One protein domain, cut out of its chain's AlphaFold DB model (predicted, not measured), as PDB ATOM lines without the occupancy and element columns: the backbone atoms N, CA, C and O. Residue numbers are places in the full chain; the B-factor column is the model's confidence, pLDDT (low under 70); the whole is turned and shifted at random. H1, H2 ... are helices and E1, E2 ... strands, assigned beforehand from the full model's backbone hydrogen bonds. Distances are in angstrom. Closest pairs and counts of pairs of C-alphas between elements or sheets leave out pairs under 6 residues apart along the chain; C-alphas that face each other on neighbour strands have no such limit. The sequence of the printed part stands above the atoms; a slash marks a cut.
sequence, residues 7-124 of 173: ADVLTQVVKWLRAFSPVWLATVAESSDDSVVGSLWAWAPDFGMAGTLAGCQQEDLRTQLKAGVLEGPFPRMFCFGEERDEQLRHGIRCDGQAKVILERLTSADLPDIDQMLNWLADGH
ATOM      1  N   ALA A   7     -55.119  25.845   0.396       90.38
ATOM      2  CA  ALA A   7     -54.867  26.463   1.698       90.38
ATOM      3  C   ALA A   7     -55.085  25.484   2.866       90.38
ATOM      4  O   ALA A   7     -54.286  25.460   3.807       90.38
ATOM      5  N   ASP A   8     -56.113  24.630   2.799       92.00
ATOM      6  CA  ASP A   8     -56.371  23.602   3.816       92.00
ATOM      7  C   ASP A   8     -55.238  22.570   3.865       92.00
ATOM      8  O   ASP A   8     -54.770  22.196   4.947       92.00
ATOM      9  N   VAL A   9     -54.753  22.140   2.694       94.50
ATOM     10  CA  VAL A   9     -53.622  21.206   2.592       94.50
ATOM     11  C   VAL A   9     -52.355  21.834   3.173       94.50
ATOM     12  O   VAL A   9     -51.718  21.224   4.031       94.50
ATOM     13  N   LEU A  10     -52.015  23.067   2.783       94.62
ATOM     14  CA  LEU A  10     -50.842  23.786   3.301       94.62
ATOM     15  C   LEU A  10     -50.932  24.020   4.818       94.62
ATOM     16  O   LEU A  10     -49.953  23.817   5.535       94.62
ATOM     17  N   THR A  11     -52.118  24.349   5.336       95.50
ATOM     18  CA  THR A  11     -52.365  24.475   6.784       95.50
ATOM     19  C   THR A  11     -52.060  23.170   7.512       95.50
ATOM     20  O   THR A  11     -51.490  23.169   8.608       95.50
ATOM     21  N   GLN A  12     -52.426  22.035   6.917       96.25
ATOM     22  CA  GLN A  12     -52.148  20.732   7.500       96.25
ATOM     23  C   GLN A  12     -50.659  20.365   7.428       96.25
ATOM     24  O   GLN A  12     -50.117  19.850   8.409       96.25
ATOM     25  N   VAL A  13     -49.986  20.699   6.324       96.38
ATOM     26  CA  VAL A  13     -48.530  20.549   6.160       96.38
ATOM     27  C   VAL A  13     -47.788  21.303   7.266       96.38
ATOM     28  O   VAL A  13     -46.961  20.705   7.950       96.38
ATOM     29  N   VAL A  14     -48.130  22.570   7.523       96.44
ATOM     30  CA  VAL A  14     -47.526  23.373   8.605       96.44
ATOM     31  C   VAL A  14     -47.658  22.685   9.961       96.44
ATOM     32  O   VAL A  14     -46.686  22.601  10.714       96.44
ATOM     33  N   LYS A  15     -48.845  22.153  10.282       96.50
ATOM     34  CA  LYS A  15     -49.071  21.436  11.549       96.50
ATOM     35  C   LYS A  15     -48.150  20.224  11.687       96.50
ATOM     36  O   LYS A  15     -47.600  20.008  12.764       96.50
ATOM     37  N   TRP A  16     -47.975  19.450  10.619       96.62
ATOM     38  CA  TRP A  16     -47.131  18.253  10.630       96.62
ATOM     39  C   TRP A  16     -45.639  18.583  10.695       96.62
ATOM     40  O   TRP A  16     -44.918  17.976  11.487       96.62
ATOM     41  N   LEU A  17     -45.193  19.604   9.959       95.44
ATOM     42  CA  LEU A  17     -43.810  20.081  10.004       95.44
ATOM     43  C   LEU A  17     -43.437  20.634  11.387       95.44
ATOM     44  O   LEU A  17     -42.351  20.350  11.892       95.44
ATOM     45  N   ARG A  18     -44.350  21.361  12.049       95.56
ATOM     46  CA  ARG A  18     -44.166  21.843  13.435       95.56
ATOM     47  C   ARG A  18     -44.090  20.711  14.462       95.56
ATOM     48  O   ARG A  18     -43.513  20.903  15.527       95.56
ATOM     49  N   ALA A  19     -44.638  19.542  14.142       95.12
ATOM     50  CA  ALA A  19     -44.505  18.331  14.943       95.12
ATOM     51  C   ALA A  19     -43.244  17.511  14.597       95.12
ATOM     52  O   ALA A  19     -43.126  16.370  15.031       95.12
ATOM     53  N   PHE A  20     -42.306  18.084  13.830       91.56
ATOM     54  CA  PHE A  20     -41.054  17.459  13.390       91.56
ATOM     55  C   PHE A  20     -41.228  16.199  12.526       91.56
ATOM     56  O   PHE A  20     -40.281  15.428  12.373       91.56
ATOM     57  N   SER A  21     -42.403  16.001  11.917       92.00
ATOM     58  CA  SER A  21     -42.628  14.900  10.976       92.00
ATOM     59  C   SER A  21     -42.360  15.376   9.543       92.00
ATOM     60  O   SER A  21     -42.876  16.428   9.151       92.00
ATOM     61  N   PRO A  22     -41.547  14.655   8.747       92.25
ATOM     62  CA  PRO A  22     -41.357  14.979   7.340       92.25
ATOM     63  C   PRO A  22     -42.664  14.781   6.568       92.25
ATOM     64  O   PRO A  22     -43.398  13.817   6.792       92.25
ATOM     65  N   VAL A  23     -42.931  15.681   5.625       94.19
ATOM     66  CA  VAL A  23     -44.156  15.669   4.823       94.19
ATOM     67  C   VAL A  23     -43.799  15.506   3.359       94.19
ATOM     68  O   VAL A  23     -42.970  16.238   2.835       94.19
ATOM     69  N   TRP A  24     -44.450  14.581   2.673       94.00
ATOM     70  CA  TRP A  24     -44.390  14.487   1.224       94.00
ATOM     71  C   TRP A  24     -45.544  15.271   0.624       94.00
ATOM     72  O   TRP A  24     -46.700  14.932   0.861       94.00
ATOM     73  N   LEU A  25     -45.229  16.318  -0.131       94.12
ATOM     74  CA  LEU A  25     -46.195  17.162  -0.819       94.12
ATOM     75  C   LEU A  25     -46.150  16.858  -2.316       94.12
ATOM     76  O   LEU A  25     -45.136  17.076  -2.974       94.12
ATOM     77  N   ALA A  26     -47.252  16.349  -2.847       92.69
ATOM     78  CA  ALA A  26     -47.486  16.171  -4.265       92.69
ATOM     79  C   ALA A  26     -48.242  17.374  -4.841       92.69
ATOM     80  O   ALA A  26     -49.214  17.845  -4.251       92.69
ATOM     81  N   THR A  27     -47.821  17.816  -6.022       92.12
ATOM     82  CA  THR A  27     -48.472  18.864  -6.814       92.12
ATOM     83  C   THR A  27     -48.766  18.329  -8.209       92.12
ATOM     84  O   THR A  27     -47.856  17.831  -8.876       92.12
ATOM     85  N   VAL A  28     -50.008  18.448  -8.681       90.56
ATOM     86  CA  VAL A  28     -50.355  18.136 -10.078       90.56
ATOM     87  C   VAL A  28     -49.807  19.242 -10.981       90.56
ATOM     88  O   VAL A  28     -50.291  20.368 -10.947       90.56
ATOM     89  N   ALA A  29     -48.782  18.938 -11.771       89.25
ATOM     90  CA  ALA A  29     -48.102  19.908 -12.630       89.25
ATOM     91  C   ALA A  29     -48.689  19.976 -14.049       89.25
ATOM     92  O   ALA A  29     -48.597  21.007 -14.710       89.25
ATOM     93  N   GLU A  30     -49.280  18.880 -14.518       87.44
ATOM     94  CA  GLU A  30     -49.949  18.778 -15.817       87.44
ATOM     95  C   GLU A  30     -51.018  17.688 -15.722       87.44
ATOM     96  O   GLU A  30     -50.803  16.673 -15.053       87.44
ATOM     97  N   SER A  31     -52.163  17.873 -16.372       84.00
ATOM     98  CA  SER A  31     -53.192  16.843 -16.481       84.00
ATOM     99  C   SER A  31     -54.031  17.056 -17.735       84.00
ATOM    100  O   SER A  31     -54.129  18.168 -18.234       84.00
ATOM    101  N   SER A  32     -54.661  15.990 -18.220       80.31
ATOM    102  CA  SER A  32     -55.700  16.074 -19.254       80.31
ATOM    103  C   SER A  32     -56.966  16.778 -18.746       80.31
ATOM    104  O   SER A  32     -57.754  17.275 -19.545       80.31
ATOM    105  N   ASP A  33     -57.166  16.813 -17.424       81.25
ATOM    106  CA  ASP A  33     -58.170  17.645 -16.763       81.25
ATOM    107  C   ASP A  33     -57.487  18.888 -16.174       81.25
ATOM    108  O   ASP A  33     -56.924  18.856 -15.078       81.25
ATOM    109  N   ASP A  34     -57.532  20.003 -16.904       78.62
ATOM    110  CA  ASP A  34     -56.905  21.262 -16.484       78.62
ATOM    111  C   ASP A  34     -57.429  21.771 -15.130       78.62
ATOM    112  O   ASP A  34     -56.729  22.513 -14.440       78.62
ATOM    113  N   SER A  35     -58.635  21.363 -14.710       79.69
ATOM    114  CA  SER A  35     -59.230  21.821 -13.449       79.69
ATOM    115  C   SER A  35     -58.507  21.298 -12.208       79.69
ATOM    116  O   SER A  35     -58.628  21.893 -11.137       79.69
ATOM    117  N   VAL A  36     -57.738  20.213 -12.346       82.88
ATOM    118  CA  VAL A  36     -56.966  19.638 -11.239       82.88
ATOM    119  C   VAL A  36     -55.506  20.086 -11.231       82.88
ATOM    120  O   VAL A  36     -54.789  19.770 -10.279       82.88
ATOM    121  N   VAL A  37     -55.042  20.832 -12.239       88.06
ATOM    122  CA  VAL A  37     -53.668  21.358 -12.274       88.06
ATOM    123  C   VAL A  37     -53.456  22.334 -11.113       88.06
ATOM    124  O   VAL A  37     -54.269  23.216 -10.856       88.06
ATOM    125  N   GLY A  38     -52.357  22.160 -10.381       88.88
ATOM    126  CA  GLY A  38     -52.067  22.881  -9.141       88.88
ATOM    127  C   GLY A  38     -52.693  22.261  -7.886       88.88
ATOM    128  O   GLY A  38     -52.420  22.731  -6.783       88.88
ATOM    129  N   SER A  39     -53.489  21.192  -8.001       90.25
ATOM    130  CA  SER A  39     -54.024  20.505  -6.817       90.25
ATOM    131  C   SER A  39     -52.897  19.936  -5.962       90.25
ATOM    132  O   SER A  39     -51.944  19.339  -6.480       90.25
ATOM    133  N   LEU A  40     -53.034  20.104  -4.648       92.88
ATOM    134  CA  LEU A  40     -52.090  19.593  -3.663       92.88
ATOM    135  C   LEU A  40     -52.595  18.318  -2.981       92.88
ATOM    136  O   LEU A  40     -53.771  18.179  -2.639       92.88
ATOM    137  N   TRP A  41     -51.659  17.423  -2.689       94.44
ATOM    138  CA  TRP A  41     -51.858  16.295  -1.785       94.44
ATOM    139  C   TRP A  41     -50.644  16.135  -0.887       94.44
ATOM    140  O   TRP A  41     -49.514  16.175  -1.356       94.44
ATOM    141  N   ALA A  42     -50.863  15.949   0.404       94.69
ATOM    142  CA  ALA A  42     -49.810  15.795   1.388       94.69
ATOM    143  C   ALA A  42     -49.942  14.457   2.110       94.69
ATOM    144  O   ALA A  42     -51.046  14.024   2.447       94.69
ATOM    145  N   TRP A  43     -48.806  13.836   2.409       94.69
ATOM    146  CA  TRP A  43     -48.722  12.643   3.238       94.69
ATOM    147  C   TRP A  43     -47.608  12.767   4.268       94.69
ATOM    148  O   TRP A  43     -46.495  13.174   3.945       94.69
ATOM    149  N   ALA A  44     -47.901  12.369   5.499       93.06
ATOM    150  CA  ALA A  44     -46.916  12.216   6.556       93.06
ATOM    151  C   ALA A  44     -47.086  10.834   7.207       93.06
ATOM    152  O   ALA A  44     -48.223  10.413   7.452       93.06
ATOM    153  N   PRO A  45     -45.991  10.126   7.525       89.62
ATOM    154  CA  PRO A  45     -46.044   8.776   8.080       89.62
ATOM    155  C   PRO A  45     -46.794   8.733   9.413       89.62
ATOM    156  O   PRO A  45     -47.575   7.809   9.639       89.62
ATOM    157  N   ASP A  46     -46.625   9.765  10.243       90.56
ATOM    158  CA  ASP A  46     -47.204   9.829  11.588       90.56
ATOM    159  C   ASP A  46     -48.648  10.352  11.605       90.56
ATOM    160  O   ASP A  46     -49.364  10.162  12.587       90.56
ATOM    161  N   PHE A  47     -49.091  11.015  10.530       92.62
ATOM    162  CA  PHE A  47     -50.342  11.781  10.544       92.62
ATOM    163  C   PHE A  47     -51.328  11.466   9.415       92.62
ATOM    164  O   PHE A  47     -52.478  11.901   9.473       92.62
ATOM    165  N   GLY A  48     -50.931  10.691   8.404       92.19
ATOM    166  CA  GLY A  48     -51.821  10.279   7.322       92.19
ATOM    167  C   GLY A  48     -51.775  11.210   6.113       92.19
ATOM    168  O   GLY A  48     -50.695  11.516   5.623       92.19
ATOM    169  N   MET A  49     -52.941  11.569   5.563       92.81
ATOM    170  CA  MET A  49     -53.076  12.257   4.267       92.81
ATOM    171  C   MET A  49     -53.960  13.502   4.365       92.81
ATOM    172  O   MET A  49     -54.916  13.517   5.140       92.81
ATOM    173  N   ALA A  50     -53.669  14.508   3.541       93.31
ATOM    174  CA  ALA A  50     -54.482  15.704   3.338       93.31
ATOM    175  C   ALA A  50     -54.515  16.059   1.846       93.31
ATOM    176  O   ALA A  50     -53.527  15.854   1.149       93.31
ATOM    177  N   GLY A  51     -55.627  16.598   1.349       88.56
ATOM    178  CA  GLY A  51     -55.788  16.838  -0.088       88.56
ATOM    179  C   GLY A  51     -56.253  15.602  -0.858       88.56
ATOM    180  O   GLY A  51     -56.448  14.530  -0.280       88.56
ATOM    181  N   THR A  52     -56.406  15.760  -2.171       82.44
ATOM    182  CA  THR A  52     -56.859  14.695  -3.075       82.44
ATOM    183  C   THR A  52     -56.084  14.771  -4.388       82.44
ATOM    184  O   THR A  52     -55.957  15.850  -4.961       82.44
ATOM    185  N   LEU A  53     -55.614  13.624  -4.888       80.12
ATOM    186  CA  LEU A  53     -55.174  13.459  -6.281       80.12
ATOM    187  C   LEU A  53     -56.240  12.690  -7.067       80.12
ATOM    188  O   LEU A  53     -57.002  11.910  -6.494       80.12
ATOM    189  N   ALA A  54     -56.294  12.887  -8.382       68.44
ATOM    190  CA  ALA A  54     -57.215  12.148  -9.236       68.44
ATOM    191  C   ALA A  54     -56.814  10.657  -9.341       68.44
ATOM    192  O   ALA A  54     -55.657  10.322  -9.589       68.44
ATOM    193  N   GLY A  55     -57.784   9.746  -9.196       62.50
ATOM    194  CA  GLY A  55     -57.614   8.314  -9.488       62.50
ATOM    195  C   GLY A  55     -56.707   7.530  -8.521       62.50
ATOM    196  O   GLY A  55     -56.654   7.806  -7.325       62.50
ATOM    197  N   CYS A  56     -56.013   6.506  -9.035       68.94
ATOM    198  CA  CYS A  56     -55.155   5.596  -8.255       68.94
ATOM    199  C   CYS A  56     -53.802   6.201  -7.827       68.94
ATOM    200  O   CYS A  56     -53.091   5.598  -7.024       68.94
ATOM    201  N   GLN A  57     -53.475   7.410  -8.300       75.62
ATOM    202  CA  GLN A  57     -52.185   8.084  -8.099       75.62
ATOM    203  C   GLN A  57     -51.805   8.198  -6.616       75.62
ATOM    204  O   GLN A  57     -50.671   7.920  -6.229       75.62
ATOM    205  N   GLN A  58     -52.771   8.574  -5.770       79.69
ATOM    206  CA  GLN A  58     -52.579   8.721  -4.327       79.69
ATOM    207  C   GLN A  58     -52.179   7.401  -3.654       79.69
ATOM    208  O   GLN A  58     -51.317   7.391  -2.776       79.69
ATOM    209  N   GLU A  59     -52.806   6.289  -4.039       80.00
ATOM    210  CA  GLU A  59     -52.551   4.988  -3.420       80.00
ATOM    211  C   GLU A  59     -51.209   4.403  -3.878       80.00
ATOM    212  O   GLU A  59     -50.465   3.861  -3.055       80.00
ATOM    213  N   ASP A  60     -50.850   4.602  -5.148       81.69
ATOM    214  CA  ASP A  60     -49.555   4.197  -5.698       81.69
ATOM    215  C   ASP A  60     -48.405   4.972  -5.038       81.69
ATOM    216  O   ASP A  60     -47.457   4.366  -4.527       81.69
ATOM    217  N   LEU A  61     -48.510   6.306  -4.961       83.19
ATOM    218  CA  LEU A  61     -47.519   7.147  -4.280       83.19
ATOM    219  C   LEU A  61     -47.382   6.753  -2.810       83.19
ATOM    220  O   LEU A  61     -46.270   6.575  -2.316       83.19
ATOM    221  N   ARG A  62     -48.504   6.553  -2.111       84.00
ATOM    222  CA  ARG A  62     -48.504   6.132  -0.705       84.00
ATOM    223  C   ARG A  62     -47.829   4.778  -0.508       84.00
ATOM    224  O   ARG A  62     -47.085   4.610   0.456       84.00
ATOM    225  N   THR A  63     -48.080   3.817  -1.394       84.56
ATOM    226  CA  THR A  63     -47.471   2.481  -1.327       84.56
ATOM    227  C   THR A  63     -45.956   2.569  -1.478       84.56
ATOM    228  O   THR A  63     -45.218   2.003  -0.672       84.56
ATOM    229  N   GLN A  64     -45.479   3.349  -2.446       83.69
ATOM    230  CA  GLN A  64     -44.047   3.536  -2.675       83.69
ATOM    231  C   GLN A  64     -43.357   4.352  -1.571       83.69
ATOM    232  O   GLN A  64     -42.213   4.062  -1.215       83.69
ATOM    233  N   LEU A  65     -44.057   5.335  -0.995       86.06
ATOM    234  CA  LEU A  65     -43.589   6.101   0.161       86.06
ATOM    235  C   LEU A  65     -43.423   5.217   1.394       86.06
ATOM    236  O   LEU A  65     -42.378   5.248   2.036       86.06
ATOM    237  N   LYS A  66     -44.410   4.362   1.682       84.88
ATOM    238  CA  LYS A  66     -44.324   3.376   2.769       84.88
ATOM    239  C   LYS A  66     -43.200   2.364   2.566       84.88
ATOM    240  O   LYS A  66     -42.639   1.886   3.545       84.88
ATOM    241  N   ALA A  67     -42.879   2.039   1.317       83.94
ATOM    242  CA  ALA A  67     -41.770   1.158   0.976       83.94
ATOM    243  C   ALA A  67     -40.389   1.847   1.053       83.94
ATOM    244  O   ALA A  67     -39.379   1.177   0.854       83.94
ATOM    245  N   GLY A  68     -40.321   3.161   1.316       78.94
ATOM    246  CA  GLY A  68     -39.063   3.920   1.389       78.94
ATOM    247  C   GLY A  68     -38.376   4.137   0.033       78.94
ATOM    248  O   GLY A  68     -37.226   4.559  -0.028       78.94
ATOM    249  N   VAL A  69     -39.063   3.863  -1.080       73.00
ATOM    250  CA  VAL A  69     -38.475   3.916  -2.436       73.00
ATOM    251  C   VAL A  69     -38.338   5.361  -2.942       73.00
ATOM    252  O   VAL A  69     -37.513   5.666  -3.809       73.00
ATOM    253  N   LEU A  70     -39.133   6.275  -2.381       73.69
ATOM    254  CA  LEU A  70     -39.228   7.680  -2.794       73.69
ATOM    255  C   LEU A  70     -38.469   8.638  -1.867       73.69
ATOM    256  O   LEU A  70     -38.795   9.823  -1.778       73.69
ATOM    257  N   GLU A  71     -37.434   8.143  -1.190       68.94
ATOM    258  CA  GLU A  71     -36.546   8.972  -0.381       68.94
ATOM    259  C   GLU A  71     -35.512   9.711  -1.243       68.94
ATOM    260  O   GLU A  71     -34.875   9.151  -2.139       68.94
ATOM    261  N   GLY A  72     -35.346  11.008  -0.989       69.94
ATOM    262  CA  GLY A  72     -34.364  11.850  -1.663       69.94
ATOM    263  C   GLY A  72     -34.527  13.326  -1.297       69.94
ATOM    264  O   GLY A  72     -35.601  13.721  -0.845       69.94
ATOM    265  N   PRO A  73     -33.472  14.142  -1.465       67.00
ATOM    266  CA  PRO A  73     -33.508  15.559  -1.106       67.00
ATOM    267  C   PRO A  73     -34.181  16.444  -2.163       67.00
ATOM    268  O   PRO A  73     -34.508  17.585  -1.866       67.00
ATOM    269  N   PHE A  74     -34.366  15.947  -3.390       68.38
ATOM    270  CA  PHE A  74     -34.874  16.747  -4.503       68.38
ATOM    271  C   PHE A  74     -36.284  16.334  -4.925       68.38
ATOM    272  O   PHE A  74     -36.610  15.141  -4.848       68.38
ATOM    273  N   PRO A  75     -37.088  17.292  -5.428       83.12
ATOM    274  CA  PRO A  75     -38.385  17.000  -6.011       83.12
ATOM    275  C   PRO A  75     -38.270  15.978  -7.143       83.12
ATOM    276  O   PRO A  75     -37.354  16.039  -7.967       83.12
ATOM    277  N   ARG A  76     -39.211  15.035  -7.201       84.44
ATOM    278  CA  ARG A  76     -39.289  14.031  -8.270       84.44
ATOM    279  C   ARG A  76     -40.580  14.198  -9.044       84.44
ATOM    280  O   ARG A  76     -41.637  14.350  -8.444       84.44
ATOM    281  N   MET A  77     -40.497  14.136 -10.369       84.75
ATOM    282  CA  MET A  77     -41.675  14.142 -11.230       84.75
ATOM    283  C   MET A  77     -42.072  12.710 -11.599       84.75
ATOM    284  O   MET A  77     -41.224  11.912 -11.992       84.75
ATOM    285  N   PHE A  78     -43.360  12.415 -11.463       81.06
ATOM    286  CA  PHE A  78     -44.013  11.146 -11.758       81.06
ATOM    287  C   PHE A  78     -44.968  11.358 -12.923       81.06
ATOM    288  O   PHE A  78     -45.640  12.389 -12.992       81.06
ATOM    289  N   CYS A  79     -45.038  10.377 -13.815       79.31
ATOM    290  CA  CYS A  79     -45.865  10.434 -15.009       79.31
ATOM    291  C   CYS A  79     -46.887   9.298 -14.963       79.31
ATOM    292  O   CYS A  79     -46.508   8.136 -14.840       79.31
ATOM    293  N   PHE A  80     -48.170   9.641 -15.057       76.56
ATOM    294  CA  PHE A  80     -49.291   8.700 -15.000       76.56
ATOM    295  C   PHE A  80     -50.012   8.640 -16.358       76.56
ATOM    296  O   PHE A  80     -50.174   9.674 -17.007       76.56
ATOM    297  N   GLY A  81     -50.450   7.450 -16.788       69.56
ATOM    298  CA  GLY A  81     -51.158   7.207 -18.058       69.56
ATOM    299  C   GLY A  81     -52.140   6.025 -17.982       69.56
ATOM    300  O   GLY A  81     -52.224   5.370 -16.947       69.56
ATOM    301  N   GLU A  82     -52.903   5.784 -19.061       57.31
ATOM    302  CA  GLU A  82     -53.981   4.766 -19.115       57.31
ATOM    303  C   GLU A  82     -53.474   3.321 -19.194       57.31
ATOM    304  O   GLU A  82     -54.125   2.406 -18.686       57.31
ATOM    305  N   GLU A  83     -52.311   3.103 -19.807       54.31
ATOM    306  CA  GLU A  83     -51.649   1.801 -19.792       54.31
ATOM    307  C   GLU A  83     -51.094   1.566 -18.386       54.31
ATOM    308  O   GLU A  83     -50.292   2.343 -17.868       54.31
ATOM    309  N   ARG A  84     -51.558   0.482 -17.761       46.25
ATOM    310  CA  ARG A  84     -51.344   0.107 -16.355       46.25
ATOM    311  C   ARG A  84     -49.901  -0.291 -16.013       46.25
ATOM    312  O   ARG A  84     -49.687  -0.969 -15.014       46.25
ATOM    313  N   ASP A  85     -48.939   0.134 -16.818       43.03
ATOM    314  CA  ASP A  85     -47.525  -0.126 -16.625       43.03
ATOM    315  C   ASP A  85     -46.835   1.148 -16.143       43.03
ATOM    316  O   ASP A  85     -46.452   2.027 -16.905       43.03
ATOM    317  N   GLU A  86     -46.682   1.224 -14.824       53.53
ATOM    318  CA  GLU A  86     -45.370   1.383 -14.199       53.53
ATOM    319  C   GLU A  86     -44.461   2.458 -14.821       53.53
ATOM    320  O   GLU A  86     -43.641   2.192 -15.704       53.53
ATOM    321  N   GLN A  87     -44.555   3.700 -14.337       49.34
ATOM    322  CA  GLN A  87     -43.625   4.748 -14.749       49.34
ATOM    323  C   GLN A  87     -43.261   5.728 -13.630       49.34
ATOM    324  O   GLN A  87     -43.512   6.931 -13.678       49.34
ATOM    325  N   LEU A  88     -42.447   5.222 -12.704       51.16
ATOM    326  CA  LEU A  88     -41.370   6.009 -12.092       51.16
ATOM    327  C   LEU A  88     -40.294   6.348 -13.135       51.16
ATOM    328  O   LEU A  88     -39.121   6.007 -12.983       51.16
ATOM    329  N   ARG A  89     -40.679   6.961 -14.256       51.12
ATOM    330  CA  ARG A  89     -39.705   7.410 -15.246       51.12
ATOM    331  C   ARG A  89     -39.200   8.773 -14.810       51.12
ATOM    332  O   ARG A  89     -39.881   9.780 -14.948       51.12
ATOM    333  N   HIS A  90     -37.979   8.788 -14.287       44.91
ATOM    334  CA  HIS A  90     -37.198  10.007 -14.141       44.91
ATOM    335  C   HIS A  90     -36.999  10.630 -15.532       44.91
ATOM    336  O   HIS A  90     -36.176  10.161 -16.318       44.91
ATOM    337  N   GLY A  91     -37.771  11.663 -15.864       48.69
ATOM    338  CA  GLY A  91     -37.632  12.358 -17.138       48.69
ATOM    339  C   GLY A  91     -38.696  13.424 -17.363       48.69
ATOM    340  O   GLY A  91     -39.862  13.236 -17.054       48.69
ATOM    341  N   ILE A  92     -38.278  14.558 -17.929       43.44
ATOM    342  CA  ILE A  92     -39.156  15.681 -18.302       43.44
ATOM    343  C   ILE A  92     -39.997  15.351 -19.550       43.44
ATOM    344  O   ILE A  92     -41.075  15.911 -19.743       43.44
ATOM    345  N   ARG A  93     -39.528  14.424 -20.400       46.56
ATOM    346  CA  ARG A  93     -40.290  13.928 -21.554       46.56
ATOM    347  C   ARG A  93     -41.136  12.728 -21.147       46.56
ATOM    348  O   ARG A  93     -40.640  11.605 -21.112       46.56
ATOM    349  N   CYS A  94     -42.396  13.003 -20.846       57.31
ATOM    350  CA  CYS A  94     -43.423  12.008 -20.589       57.31
ATOM    351  C   CYS A  94     -44.661  12.335 -21.423       57.31
ATOM    352  O   CYS A  94     -45.151  13.460 -21.340       57.31
ATOM    353  N   ASP A  95     -45.180  11.334 -22.133       56.22
ATOM    354  CA  ASP A  95     -46.426  11.395 -22.914       56.22
ATOM    355  C   ASP A  95     -47.643  10.917 -22.084       56.22
ATOM    356  O   ASP A  95     -48.627  10.417 -22.621       56.22
ATOM    357  N   GLY A  96     -47.546  10.989 -20.749       61.66
ATOM    358  CA  GLY A  96     -48.602  10.563 -19.825       61.66
ATOM    359  C   GLY A  96     -49.745  11.578 -19.730       61.66
ATOM    360  O   GLY A  96     -49.553  12.763 -19.985       61.66
ATOM    361  N   GLN A  97     -50.924  11.121 -19.306       73.31
ATOM    362  CA  GLN A  97     -52.109  11.961 -19.103       73.31
ATOM    363  C   GLN A  97     -51.999  12.906 -17.902       73.31
ATOM    364  O   GLN A  97     -52.767  13.865 -17.827       73.31
ATOM    365  N   ALA A  98     -51.099  12.638 -16.951       82.06
ATOM    366  CA  ALA A  98     -50.834  13.532 -15.829       82.06
ATOM    367  C   ALA A  98     -49.372  13.488 -15.374       82.06
ATOM    368  O   ALA A  98     -48.730  12.434 -15.370       82.06
ATOM    369  N   LYS A  99     -48.865  14.641 -14.931       86.06
ATOM    370  CA  LYS A  99     -47.548  14.811 -14.312       86.06
ATOM    371  C   LYS A  99     -47.729  15.320 -12.892       86.06
ATOM    372  O   LYS A  99     -48.401  16.327 -12.670       86.06
ATOM    373  N   VAL A 100     -47.108  14.645 -11.932       87.81
ATOM    374  CA  VAL A 100     -47.163  15.000 -10.509       87.81
ATOM    375  C   VAL A 100     -45.749  15.191  -9.994       87.81
ATOM    376  O   VAL A 100     -44.894  14.339 -10.212       87.81
ATOM    377  N   ILE A 101     -45.492  16.292  -9.300       89.06
ATOM    378  CA  ILE A 101     -44.209  16.543  -8.642       89.06
ATOM    379  C   ILE A 101     -44.362  16.236  -7.160       89.06
ATOM    380  O   ILE A 101     -45.245  16.791  -6.518       89.06
ATOM    381  N   LEU A 102     -43.508  15.367  -6.629       89.88
ATOM    382  CA  LEU A 102     -43.438  15.029  -5.213       89.88
ATOM    383  C   LEU A 102     -42.212  15.684  -4.585       89.88
ATOM    384  O   LEU A 102     -41.084  15.453  -5.024       89.88
ATOM    385  N   GLU A 103     -42.435  16.443  -3.527       91.50
ATOM    386  CA  GLU A 103     -41.413  17.113  -2.733       91.50
ATOM    387  C   GLU A 103     -41.405  16.524  -1.324       91.50
ATOM    388  O   GLU A 103     -42.465  16.279  -0.748       91.50
ATOM    389  N   ARG A 104     -40.220  16.317  -0.745       92.19
ATOM    390  CA  ARG A 104     -40.089  15.972   0.673       92.19
ATOM    391  C   ARG A 104     -39.771  17.236   1.459       92.19
ATOM    392  O   ARG A 104     -38.660  17.741   1.379       92.19
ATOM    393  N   LEU A 105     -40.745  17.697   2.228       92.06
ATOM    394  CA  LEU A 105     -40.653  18.849   3.110       92.06
ATOM    395  C   LEU A 105     -40.219  18.427   4.513       92.06
ATOM    396  O   LEU A 105     -40.588  17.369   5.033       92.06
ATOM    397  N   THR A 106     -39.443  19.296   5.136       92.19
ATOM    398  CA  THR A 106     -38.889  19.161   6.480       92.19
ATOM    399  C   THR A 106     -39.099  20.456   7.262       92.19
ATOM    400  O   THR A 106     -39.651  21.430   6.756       92.19
ATOM    401  N   SER A 107     -38.651  20.497   8.517       91.62
ATOM    402  CA  SER A 107     -38.707  21.722   9.321       91.62
ATOM    403  C   SER A 107     -37.940  22.897   8.701       91.62
ATOM    404  O   SER A 107     -38.240  24.039   9.038       91.62
ATOM    405  N   ALA A 108     -36.992  22.643   7.791       91.00
ATOM    406  CA  ALA A 108     -36.284  23.687   7.053       91.00
ATOM    407  C   ALA A 108     -37.199  24.454   6.082       91.00
ATOM    408  O   ALA A 108     -36.969  25.634   5.849       91.00
ATOM    409  N   ASP A 109     -38.248  23.804   5.572       92.38
ATOM    410  CA  ASP A 109     -39.190  24.373   4.602       92.38
ATOM    411  C   ASP A 109     -40.360  25.103   5.283       92.38
ATOM    412  O   ASP A 109     -41.134  25.807   4.637       92.38
ATOM    413  N   LEU A 110     -40.505  24.947   6.605       93.62
ATOM    414  CA  LEU A 110     -41.597  25.535   7.379       93.62
ATOM    415  C   LEU A 110     -41.747  27.059   7.176       93.62
ATOM    416  O   LEU A 110     -42.890  27.480   6.995       93.62
ATOM    417  N   PRO A 111     -40.674  27.884   7.166       95.00
ATOM    418  CA  PRO A 111     -40.806  29.326   6.948       95.00
ATOM    419  C   PRO A 111     -41.458  29.674   5.607       95.00
ATOM    420  O   PRO A 111     -42.308  30.561   5.554       95.00
ATOM    421  N   ASP A 112     -41.110  28.945   4.546       93.81
ATOM    422  CA  ASP A 112     -41.636  29.180   3.202       93.81
ATOM    423  C   ASP A 112     -43.113  28.778   3.120       93.81
ATOM    424  O   ASP A 112     -43.940  29.537   2.615       93.81
ATOM    425  N   ILE A 113     -43.482  27.620   3.677       94.44
ATOM    426  CA  ILE A 113     -44.882  27.172   3.688       94.44
ATOM    427  C   ILE A 113     -45.760  28.094   4.557       94.44
ATOM    428  O   ILE A 113     -46.878  28.425   4.158       94.44
ATOM    429  N   ASP A 114     -45.263  28.554   5.711       94.88
ATOM    430  CA  ASP A 114     -45.954  29.557   6.535       94.88
ATOM    431  C   ASP A 114     -46.114  30.886   5.765       94.88
ATOM    432  O   ASP A 114     -47.185  31.496   5.795       94.88
ATOM    433  N   GLN A 115     -45.096  31.321   5.011       94.69
ATOM    434  CA  GLN A 115     -45.167  32.533   4.187       94.69
ATOM    435  C   GLN A 115     -46.213  32.426   3.068       94.69
ATOM    436  O   GLN A 115     -46.946  33.389   2.828       94.69
ATOM    437  N   MET A 116     -46.322  31.265   2.419       93.88
ATOM    438  CA  MET A 116     -47.369  30.995   1.428       93.88
ATOM    439  C   MET A 116     -48.769  31.157   2.034       93.88
ATOM    440  O   MET A 116     -49.624  31.803   1.433       93.88
ATOM    441  N   LEU A 117     -49.007  30.604   3.230       93.00
ATOM    442  CA  LEU A 117     -50.291  30.748   3.927       93.00
ATOM    443  C   LEU A 117     -50.590  32.202   4.296       93.00
ATOM    444  O   LEU A 117     -51.729  32.634   4.137       93.00
ATOM    445  N   ASN A 118     -49.584  32.954   4.745       92.81
ATOM    446  CA  ASN A 118     -49.751  34.374   5.049       92.81
ATOM    447  C   ASN A 118     -50.158  35.162   3.798       92.81
ATOM    448  O   ASN A 118     -51.124  35.914   3.840       92.81
ATOM    449  N   TRP A 119     -49.497  34.936   2.658       93.06
ATOM    450  CA  TRP A 119     -49.878  35.598   1.406       93.06
ATOM    451  C   TRP A 119     -51.274  35.205   0.922       93.06
ATOM    452  O   TRP A 119     -52.018  36.082   0.488       93.06
ATOM    453  N   LEU A 120     -51.669  33.932   1.046       90.19
ATOM    454  CA  LEU A 120     -53.045  33.513   0.748       90.19
ATOM    455  C   LEU A 120     -54.062  34.224   1.650       90.19
ATOM    456  O   LEU A 120     -55.081  34.702   1.154       90.19
ATOM    457  N   ALA A 121     -53.784  34.314   2.952       89.25
ATOM    458  CA  ALA A 121     -54.654  34.974   3.923       89.25
ATOM    459  C   ALA A 121     -54.773  36.487   3.675       89.25
ATOM    460  O   ALA A 121     -55.860  37.047   3.817       89.25
ATOM    461  N   ASP A 122     -53.679  37.127   3.253       89.12
ATOM    462  CA  ASP A 122     -53.629  38.551   2.907       89.12
ATOM    463  C   ASP A 122     -54.211  38.855   1.515       89.12
ATOM    464  O   ASP A 122     -54.348  40.017   1.131       89.12
ATOM    465  N   GLY A 123     -54.566  37.827   0.737       88.31
ATOM    466  CA  GLY A 123     -55.092  37.995  -0.615       88.31
ATOM    467  C   GLY A 123     -54.033  38.402  -1.643       88.31
ATOM    468  O   GLY A 123     -54.372  38.980  -2.676       88.31
ATOM    469  N   HIS A 124     -52.761  38.093  -1.393       89.44
ATOM    470  CA  HIS A 124     -51.678  38.342  -2.334       89.44
ATOM    471  C   HIS A 124     -51.428  37.120  -3.230       89.44
ATOM    472  O   HIS A 124     -51.150  36.032  -2.718       89.44
TER     473      HIS A 124
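What this domain is: This is residues 7 to 124 of the 173 residues of an uncharacterized protein of Oceanospirillaceae bacterium (UniProt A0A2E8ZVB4). A twisted sheet of five strands curls round helix H2 on one face, while H1 packs on the opposite face, over E2 most of all. H3 packs on H1 away from the sheet, at one end of the longest axis, and the loop of residues 81 to 97 lies towards the other end. The printed part has 118 residues, with three named helices and five named strands in the order H1 E1 E2 E3 H2 E4 E5 H3; the sheet runs E3 E2 E1 E5 E4, antiparallel throughout. The class is mixed, helices and strands, and the whole is compact, with a radius of gyration of the C-alphas of 14.3 A and spans of 41 by 33 by 22 A.

How they stand to each other: In the sheet, E1, residues 23 to 31, and E5, residues 98 to 105, are antiparallel neighbours at 160 degrees, with N 25 and O 103 2.8 A apart, within hydrogen-bond range. E2, residues 40 to 44, forms a hairpin with E1, with N 26 to O 41 at 2.7 A. E3, residues 48 to 51, is an edge strand and forms a hairpin with E2, with N 50 to O 42 at 2.9 A; E1, E2 and E3 make a meander, each strand the antiparallel neighbour of the one before. E4, residues 76 to 80, is the other edge strand and forms a hairpin with E5, with N 78 to O 100 at 2.8 A. H1, residues 7 to 18, is on the sheet at a height of 8.5 A; it lies over E2 and, only just, over E1, on which 3 of its C-alphas fall, and runs along the strands, at 23 degrees to E2 on the local plane. The closest C-alphas of H1 and E3 are those of Val 9 and Gly 51, 5.6 A apart. H2, residues 57 to 66, is on the opposite face, which gives three layers, helices on both faces of a sheet; its closest C-alpha pair with E2 is Arg 62 and Trp 43, 7.6 A. H3, residues 110 to 121, is not on the sheet but touches H1 at a shallow tilt of 28 degrees, opposite ways, with C-alphas 14 and 110 closest at 6.4 A. H2 is apart from H1 and H3. In H1, H2 and H3 every O i to N i+4 pair is within hydrogen-bond range.

Where its parts are: E1 is 23.2 A long from C-alpha 23 at (-44.156, 15.669, 4.823) to C-alpha 31, and E5 is 22.1 A. H1 begins at C-alpha 7, (-54.867, 26.463, 1.698); H1 and H3 are 16.5 A each, and H3 ends at C-alpha 121, (-54.654, 34.974, 3.923). H2 is 14.2 A long.

The domain as a whole: The two C-alphas farthest apart are those of Asp 85 and Asp 122, 43.8 A. The printed part has no cut, and the link from E4 to E5, 17 residues, is long. The mean pLDDT of the printed part is 82.5; residues 54 to 56, 71 to 74 and 81 to 96 are under 70.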